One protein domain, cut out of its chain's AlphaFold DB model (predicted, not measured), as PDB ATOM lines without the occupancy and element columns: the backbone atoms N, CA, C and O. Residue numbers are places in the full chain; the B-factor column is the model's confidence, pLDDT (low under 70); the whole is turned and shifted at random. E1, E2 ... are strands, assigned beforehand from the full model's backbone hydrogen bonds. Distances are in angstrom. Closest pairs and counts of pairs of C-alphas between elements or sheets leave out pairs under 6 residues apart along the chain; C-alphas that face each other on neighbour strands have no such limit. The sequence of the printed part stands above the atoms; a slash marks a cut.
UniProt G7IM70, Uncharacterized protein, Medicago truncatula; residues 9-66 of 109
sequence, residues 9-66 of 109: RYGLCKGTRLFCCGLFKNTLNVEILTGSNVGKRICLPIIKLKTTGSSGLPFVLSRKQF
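What this domain is: This is residues 9 to 66 of the 109 residues of an uncharacterized protein of Medicago truncatula (UniProt G7IM70). A small twisted sheet of three strands, E1, E2 and E3, makes the body at one end, and a two-stranded hairpin, E4 and E5, reaches away from it as an arm. E3 runs on into E4, the join between body and arm, and residues 53 to 58 stick out at the arm's far tip. The printed part has 58 residues, with no named helix and five named strands, E1 to E5 in that order along the chain; the class is all strand, though only 25 of the 58 residues are in named elements. The sheets have the orders E1 - E2 - E3 and E4 - E5, both antiparallel. The whole is loose, with a radius of gyration of the C-alphas of 14.9 A, and elongated, with spans of 45 by 25 by 15 A.

How they stand to each other: E1, residues 18 to 23, and E2, residues 27 to 32, form a hairpin, antiparallel at 151 degrees. The C-alphas of Cys 20 and Val 30 face each other at 4.7 A, and N 19 and O 31 are within hydrogen-bond range at 2.8 A. E2 forms a second hairpin with E3, residues 41 to 45, antiparallel at 143 degrees. Here C-alphas 31 and 41 face each other at 4.4 A, and N 44 and O 28 are 2.8 A apart, within hydrogen-bond range. The three strands are a meander, each strand the antiparallel neighbour of the one before, with E1 and E3 as edge strands and E2 as the inner strand. This sheet is only just strongly twisted, its C-alphas lying up to 4.4 A off their best plane. E3 runs on into E4, residues 47 to 50, at 32 degrees across a break of 1 residue, and the two meet only through their link. E4 and E5, residues 62 to 65, form a hairpin, antiparallel at 156 degrees. C-alphas 50 and 62 face each other at 4.4 A, and N 49 and O 63 are within hydrogen-bond range at 2.8 A. E5 is apart from E1, E2 and E3, and E4 is apart from E1 and E2.

Where its parts are: E1 begins at C-alpha 18, (145.703, 142.045, 145.718), and is 13.2 A long from first to last C-alpha. E2 is 15.2 A long and E3 13.3 A, ending at C-alpha 45, (141.694, 149.001, 134.312). E4 and E5 are each 9.9 A long, and E5 ends at C-alpha 65, (135.304, 152.387, 139.061).

The domain as a whole: The two C-alphas farthest apart, those of Gly 39 and Pro 58, are 44.9 A from each other. The printed part has no cut. The link from E4 to E5, 11 residues, is long; that from E2 to E3, 8 residues, is short, and those from E1 to E2 and from E3 to E4 are tight. The mean pLDDT of the printed part is 90.9, and no printed residue is under 70.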
ATOM      1  N   ARG A   9     141.211 132.834 134.066       90.88
ATOM      2  CA  ARG A   9     142.376 132.072 133.580       90.88
ATOM      3  C   ARG A   9     143.680 132.599 134.177       90.88
ATOM      4  O   ARG A   9     144.587 131.825 134.467       90.88
ATOM      5  N   TYR A  10     143.735 133.902 134.446       89.94
ATOM      6  CA  TYR A  10     144.861 134.563 135.107       89.94
ATOM      7  C   TYR A  10     144.671 134.717 136.624       89.94
ATOM      8  O   TYR A  10     145.431 135.426 137.280       89.94
ATOM      9  N   GLY A  11     143.704 134.017 137.229       90.25
ATOM     10  CA  GLY A  11     143.453 134.083 138.674       90.25
ATOM     11  C   GLY A  11     142.818 135.400 139.136       90.25
ATOM     12  O   GLY A  11     142.819 135.700 140.331       90.25
ATOM     13  N   LEU A  12     142.255 136.189 138.214       94.06
ATOM     14  CA  LEU A  12     141.548 137.443 138.495       94.06
ATOM     15  C   LEU A  12     140.057 137.186 138.688       94.06
ATOM     16  O   LEU A  12     139.202 137.646 137.923       94.06
ATOM     17  N   CYS A  13     139.768 136.417 139.730       94.06
ATOM     18  CA  CYS A  13     138.428 136.044 140.148       94.06
ATOM     19  C   CYS A  13     137.918 136.978 141.251       94.06
ATOM     20  O   CYS A  13     138.685 137.639 141.955       94.06
ATOM     21  N   LYS A  14     136.600 136.994 141.455       93.94
ATOM     22  CA  LYS A  14     136.002 137.575 142.661       93.94
ATOM     23  C   LYS A  14     136.661 136.945 143.895       93.94
ATOM     24  O   LYS A  14     136.789 135.729 143.970       93.94
ATOM     25  N   GLY A  15     137.072 137.771 144.853       90.75
ATOM     26  CA  GLY A  15     137.740 137.304 146.070       90.75
ATOM     27  C   GLY A  15     139.270 137.263 146.000       90.75
ATOM     28  O   GLY A  15     139.905 137.194 147.052       90.75
ATOM     29  N   THR A  16     139.891 137.400 144.820       92.81
ATOM     30  CA  THR A  16     141.358 137.471 144.727       92.81
ATOM     31  C   THR A  16     141.873 138.662 145.536       92.81
ATOM     32  O   THR A  16     141.476 139.816 145.312       92.81
ATOM     33  N   ARG A  17     142.750 138.394 146.508       92.75
ATOM     34  CA  ARG A  17     143.439 139.428 147.285       92.75
ATOM     35  C   ARG A  17     144.599 139.974 146.463       92.75
ATOM     36  O   ARG A  17     145.292 139.234 145.770       92.75
ATOM     37  N   LEU A  18     144.766 141.286 146.533       92.25
ATOM     38  CA  LEU A  18     145.703 142.045 145.718       92.25
ATOM     39  C   LEU A  18     146.443 143.026 146.620       92.25
ATOM     40  O   LEU A  18     145.811 143.629 147.492       92.25
ATOM     41  N   PHE A  19     147.735 143.206 146.377       90.19
ATOM     42  CA  PHE A  19     148.537 144.271 146.966       90.19
ATOM     43  C   PHE A  19     148.610 145.443 145.989       90.19
ATOM     44  O   PHE A  19     148.911 145.245 144.816       90.19
ATOM     45  N   CYS A  20     148.301 146.656 146.444       89.69
ATOM     46  CA  CYS A  20     148.374 147.853 145.610       89.69
ATOM     47  C   CYS A  20     149.822 148.346 145.544       89.69
ATOM     48  O   CYS A  20     150.341 148.854 146.534       89.69
ATOM     49  N   CYS A  21     150.452 148.229 144.376       89.56
ATOM     50  CA  CYS A  21     151.820 148.695 144.141       89.56
ATOM     51  C   CYS A  21     151.866 150.147 143.642       89.56
ATOM     52  O   CYS A  21     152.882 150.813 143.805       89.56
ATOM     53  N   GLY A  22     150.794 150.637 143.009       86.75
ATOM     54  CA  GLY A  22     150.731 152.007 142.505       86.75
ATOM     55  C   GLY A  22     149.394 152.369 141.861       86.75
ATOM     56  O   GLY A  22     148.686 151.514 141.324       86.75
ATOM     57  N   LEU A  23     149.070 153.660 141.903       90.12
ATOM     58  CA  LEU A  23     147.868 154.256 141.322       90.12
ATOM     59  C   LEU A  23     148.261 155.135 140.132       90.12
ATOM     60  O   LEU A  23     149.086 156.032 140.267       90.12
ATOM     61  N   PHE A  24     147.638 154.902 138.980       91.19
ATOM     62  CA  PHE A  24     147.811 155.711 137.775       91.19
ATOM     63  C   PHE A  24     146.455 156.229 137.288       91.19
ATOM     64  O   PHE A  24     145.401 155.767 137.727       91.19
ATOM     65  N   LYS A  25     146.468 157.167 136.330       88.94
ATOM     66  CA  LYS A  25     145.270 157.898 135.869       88.94
ATOM     67  C   LYS A  25     144.062 157.000 135.562       88.94
ATOM     68  O   LYS A  25     142.946 157.356 135.914       88.94
ATOM     69  N   ASN A  26     144.280 155.854 134.912       90.88
ATOM     70  CA  ASN A  26     143.213 154.934 134.494       90.88
ATOM     71  C   ASN A  26     143.491 153.464 134.848       90.88
ATOM     72  O   ASN A  26     142.762 152.574 134.397       90.88
ATOM     73  N   THR A  27     144.550 153.199 135.609       94.00
ATOM     74  CA  THR A  27     145.023 151.847 135.907       94.00
ATOM     75  C   THR A  27     145.510 151.744 137.346       94.00
ATOM     76  O   THR A  27     146.044 152.694 137.914       94.00
ATOM     77  N   LEU A  28     145.326 150.567 137.931       94.25
ATOM     78  CA  LEU A  28     145.808 150.218 139.258       94.25
ATOM     79  C   LEU A  28     146.852 149.112 139.104       94.25
ATOM     80  O   LEU A  28     146.518 148.014 138.659       94.25
ATOM     81  N   ASN A  29     148.105 149.405 139.439       93.75
ATOM     82  CA  ASN A  29     149.168 148.409 139.426       93.75
ATOM     83  C   ASN A  29     149.100 147.592 140.715       93.75
ATOM     84  O   ASN A  29     149.168 148.147 141.816       93.75
ATOM     85  N   VAL A  30     148.932 146.282 140.568       93.19
ATOM     86  CA  VAL A  30     148.709 145.369 141.685       93.19
ATOM     87  C   VAL A  30     149.520 144.093 141.551       93.19
ATOM     88  O   VAL A  30     149.810 143.636 140.448       93.19
ATOM     89  N   GLU A  31     149.805 143.480 142.690       93.88
ATOM     90  CA  GLU A  31     150.385 142.146 142.791       93.88
ATOM     91  C   GLU A  31     149.360 141.159 143.358       93.88
ATOM     92  O   GLU A  31     148.611 141.483 144.286       93.88
ATOM     93  N   ILE A  32     149.290 139.959 142.784       93.69
ATOM     94  CA  ILE A  32     148.342 138.922 143.204       93.69
ATOM     95  C   ILE A  32     148.837 138.251 144.489       93.69
ATOM     96  O   ILE A  32     149.935 137.707 144.528       93.69
ATOM     97  N   LEU A  33     147.994 138.232 145.526       91.44
ATOM     98  CA  LEU A  33     148.323 137.644 146.834       91.44
ATOM     99  C   LEU A  33     147.691 136.269 147.076       91.44
ATOM    100  O   LEU A  33     148.019 135.604 148.054       91.44
ATOM    101  N   THR A  34     146.741 135.844 146.242       88.00
ATOM    102  CA  THR A  34     146.036 134.562 146.406       88.00
ATOM    103  C   THR A  34     145.733 133.904 145.070       88.00
ATOM    104  O   THR A  34     145.401 134.600 144.113       88.00
ATOM    105  N   GLY A  35     145.721 132.572 145.044       88.56
ATOM    106  CA  GLY A  35     145.356 131.771 143.876       88.56
ATOM    107  C   GLY A  35     146.571 131.187 143.160       88.56
ATOM    108  O   GLY A  35     147.663 131.122 143.712       88.56
ATOM    109  N   SER A  36     146.383 130.758 141.916       87.56
ATOM    110  CA  SER A  36     147.423 130.097 141.115       87.56
ATOM    111  C   SER A  36     148.496 131.046 140.570       87.56
ATOM    112  O   SER A  36     149.554 130.599 140.143       87.56
ATOM    113  N   ASN A  37     148.235 132.354 140.572       94.00
ATOM    114  CA  ASN A  37     149.086 133.371 139.951       94.00
ATOM    115  C   ASN A  37     149.722 134.331 140.973       94.00
ATOM    116  O   ASN A  37     149.976 135.488 140.650       94.00
ATOM    117  N   VAL A  38     149.956 133.869 142.206       93.88
ATOM    118  CA  VAL A  38     150.576 134.663 143.286       93.88
ATOM    119  C   VAL A  38     151.924 135.251 142.854       93.88
ATOM    120  O   VAL A  38     152.675 134.621 142.114       93.88
ATOM    121  N   GLY A  39     152.208 136.480 143.291       92.50
ATOM    122  CA  GLY A  39     153.436 137.220 142.982       92.50
ATOM    123  C   GLY A  39     153.454 137.869 141.594       92.50
ATOM    124  O   GLY A  39     154.306 138.710 141.313       92.50
ATOM    125  N   LYS A  40     152.504 137.538 140.706       95.12
ATOM    126  CA  LYS A  40     152.410 138.197 139.398       95.12
ATOM    127  C   LYS A  40     151.876 139.619 139.548       95.12
ATOM    128  O   LYS A  40     150.884 139.854 140.243       95.12
ATOM    129  N   ARG A  41     152.513 140.553 138.834       95.00
ATOM    130  CA  ARG A  41     152.081 141.950 138.723       95.00
ATOM    131  C   ARG A  41     151.214 142.166 137.499       95.00
ATOM    132  O   ARG A  41     151.527 141.673 136.417       95.00
ATOM    133  N   ILE A  42     150.145 142.928 137.674       94.62
ATOM    134  CA  ILE A  42     149.192 143.253 136.617       94.62
ATOM    135  C   ILE A  42     148.666 144.684 136.778       94.62
ATOM    136  O   ILE A  42     148.625 145.237 137.877       94.62
ATOM    137  N   CYS A  43     148.185 145.260 135.679       94.44
ATOM    138  CA  CYS A  43     147.482 146.538 135.688       94.44
ATOM    139  C   CYS A  43     145.976 146.302 135.549       94.44
ATOM    140  O   CYS A  43     145.506 145.832 134.514       94.44
ATOM    141  N   LEU A  44     145.204 146.659 136.574       94.50
ATOM    142  CA  LEU A  44     143.747 146.616 136.524       94.50
ATOM    143  C   LEU A  44     143.191 147.905 135.911       94.50
ATOM    144  O   LEU A  44     143.511 148.987 136.403       94.50
ATOM    145  N   PRO A  45     142.334 147.826 134.881       94.25
ATOM    146  CA  PRO A  45     141.694 149.001 134.312       94.25
ATOM    147  C   PRO A  45     140.473 149.444 135.127       94.25
ATOM    148  O   PRO A  45     139.847 148.667 135.855       94.25
ATOM    149  N   ILE A  46     140.079 150.703 134.939       93.81
ATOM    150  CA  ILE A  46     138.765 151.200 135.354       93.81
ATOM    151  C   ILE A  46     137.675 150.531 134.504       93.81
ATOM    152  O   ILE A  46     137.704 150.593 133.275       93.81
ATOM    153  N   ILE A  47     136.661 149.962 135.156       91.81
ATOM    154  CA  ILE A  47     135.501 149.363 134.493       91.81
ATOM    155  C   ILE A  47     134.326 150.345 134.538       91.81
ATOM    156  O   ILE A  47     134.045 150.970 135.564       91.81
ATOM    157  N   LYS A  48     133.618 150.480 133.412       92.38
ATOM    158  CA  LYS A  48     132.337 151.194 133.350       92.38
ATOM    159  C   LYS A  48     131.216 150.252 133.782       92.38
ATOM    160  O   LYS A  48     131.013 149.209 133.168       92.38
ATOM    161  N   LEU A  49     130.473 150.645 134.803       88.81
ATOM    162  CA  LEU A  49     129.232 150.015 135.219       88.81
ATOM    163  C   LEU A  49     128.065 150.883 134.771       88.81
ATOM    164  O   LEU A  49     128.134 152.110 134.848       88.81
ATOM    165  N   LYS A  50     127.007 150.237 134.298       91.19
ATOM    166  CA  LYS A  50     125.742 150.876 133.958       91.19
ATOM    167  C   LYS A  50     124.621 150.115 134.647       91.19
ATOM    168  O   LYS A  50     124.707 148.896 134.786       91.19
ATOM    169  N   THR A  51     123.604 150.839 135.078       88.56
ATOM    170  CA  THR A  51     122.340 150.234 135.506       88.56
ATOM    171  C   THR A  51     121.636 149.603 134.309       88.56
ATOM    172  O   THR A  51     121.760 150.071 133.176       88.56
ATOM    173  N   THR A  52     120.946 148.492 134.552       84.25
ATOM    174  CA  THR A  52     120.115 147.816 133.552       84.25
ATOM    175  C   THR A  52     118.755 148.505 133.443       84.25
ATOM    176  O   THR A  52     118.301 149.146 134.391       84.25
ATOM    177  N   GLY A  53     118.071 148.346 132.304       76.69
ATOM    178  CA  GLY A  53     116.728 148.913 132.090       76.69
ATOM    179  C   GLY A  53     115.674 148.413 133.088       76.69
ATOM    180  O   GLY A  53     114.672 149.075 133.310       76.69
ATOM    181  N   SER A  54     115.934 147.287 133.755       80.00
ATOM    182  CA  SER A  54     115.106 146.726 134.828       80.00
ATOM    183  C   SER A  54     115.335 147.355 136.210       80.00
ATOM    184  O   SER A  54     114.770 146.880 137.188       80.00
ATOM    185  N   SER A  55     116.183 148.382 136.330       81.50
ATOM    186  CA  SER A  55     116.513 148.996 137.630       81.50
ATOM    187  C   SER A  55     115.394 149.854 138.229       81.50
ATOM    188  O   SER A  55     115.541 150.319 139.355       81.50
ATOM    189  N   GLY A  56     114.298 150.090 137.499       86.06
ATOM    190  CA  GLY A  56     113.183 150.928 137.958       86.06
ATOM    191  C   GLY A  56     113.520 152.421 138.047       86.06
ATOM    192  O   GLY A  56     112.703 153.209 138.514       86.06
ATOM    193  N   LEU A  57     114.715 152.822 137.603       86.75
ATOM    194  CA  LEU A  57     115.144 154.215 137.578       86.75
ATOM    195  C   LEU A  57     114.664 154.898 136.288       86.75
ATOM    196  O   LEU A  57     114.775 154.300 135.216       86.75
ATOM    197  N   PRO A  58     114.229 156.172 136.346       91.69
ATOM    198  CA  PRO A  58     113.820 156.915 135.152       91.69
ATOM    199  C   PRO A  58     115.002 157.303 134.241       91.69
ATOM    200  O   PRO A  58     114.814 157.973 133.231       91.69
ATOM    201  N   PHE A  59     116.232 156.908 134.588       88.25
ATOM    202  CA  PHE A  59     117.452 157.201 133.840       88.25
ATOM    203  C   PHE A  59     118.514 156.111 134.035       88.25
ATOM    204  O   PHE A  59     118.510 155.368 135.016       88.25
ATOM    205  N   VAL A  60     119.479 156.053 133.110       91.81
ATOM    206  CA  VAL A  60     120.622 155.134 133.195       91.81
ATOM    207  C   VAL A  60     121.743 155.766 134.016       91.81
ATOM    208  O   VAL A  60     122.469 156.645 133.551       91.81
ATOM    209  N   LEU A  61     121.952 155.262 135.228       91.81
ATOM    210  CA  LEU A  61     123.165 155.529 135.997       91.81
ATOM    211  C   LEU A  61     124.368 154.839 135.360       91.81
ATOM    212  O   LEU A  61     124.341 153.628 135.128       91.81
ATOM    213  N   SER A  62     125.450 155.592 135.149       91.75
ATOM    214  CA  SER A  62     126.747 155.049 134.750       91.75
ATOM    215  C   SER A  62     127.858 155.516 135.686       91.75
ATOM    216  O   SER A  62     127.922 156.685 136.057       91.75
ATOM    217  N   ARG A  63     128.745 154.598 136.077       91.06
ATOM    218  CA  ARG A  63     129.884 154.870 136.961       91.06
ATOM    219  C   ARG A  63     131.139 154.208 136.414       91.06
ATOM    220  O   ARG A  63     131.111 153.071 135.959       91.06
ATOM    221  N   LYS A  64     132.261 154.914 136.492       92.62
ATOM    222  CA  LYS A  64     133.602 154.371 136.271       92.62
ATOM    223  C   LYS A  64     134.210 154.030 137.625       92.62
ATOM    224  O   LYS A  64     134.285 154.909 138.477       92.62
ATOM    225  N   GLN A  65     134.618 152.784 137.832       91.88
ATOM    226  CA  GLN A  65     135.304 152.387 139.061       91.88
ATOM    227  C   GLN A  65     136.272 151.231 138.832       91.88
ATOM    228  O   GLN A  65     136.084 150.419 137.925       91.88
ATOM    229  N   PHE A  66     137.291 151.128 139.682       93.25
ATOM    230  CA  PHE A  66     138.071 149.901 139.766       93.25
ATOM    231  C   PHE A  66     137.214 148.790 140.395       93.25
ATOM    232  O   PHE A  66     136.482 149.046 141.351       93.25
TER     233      PHE A  66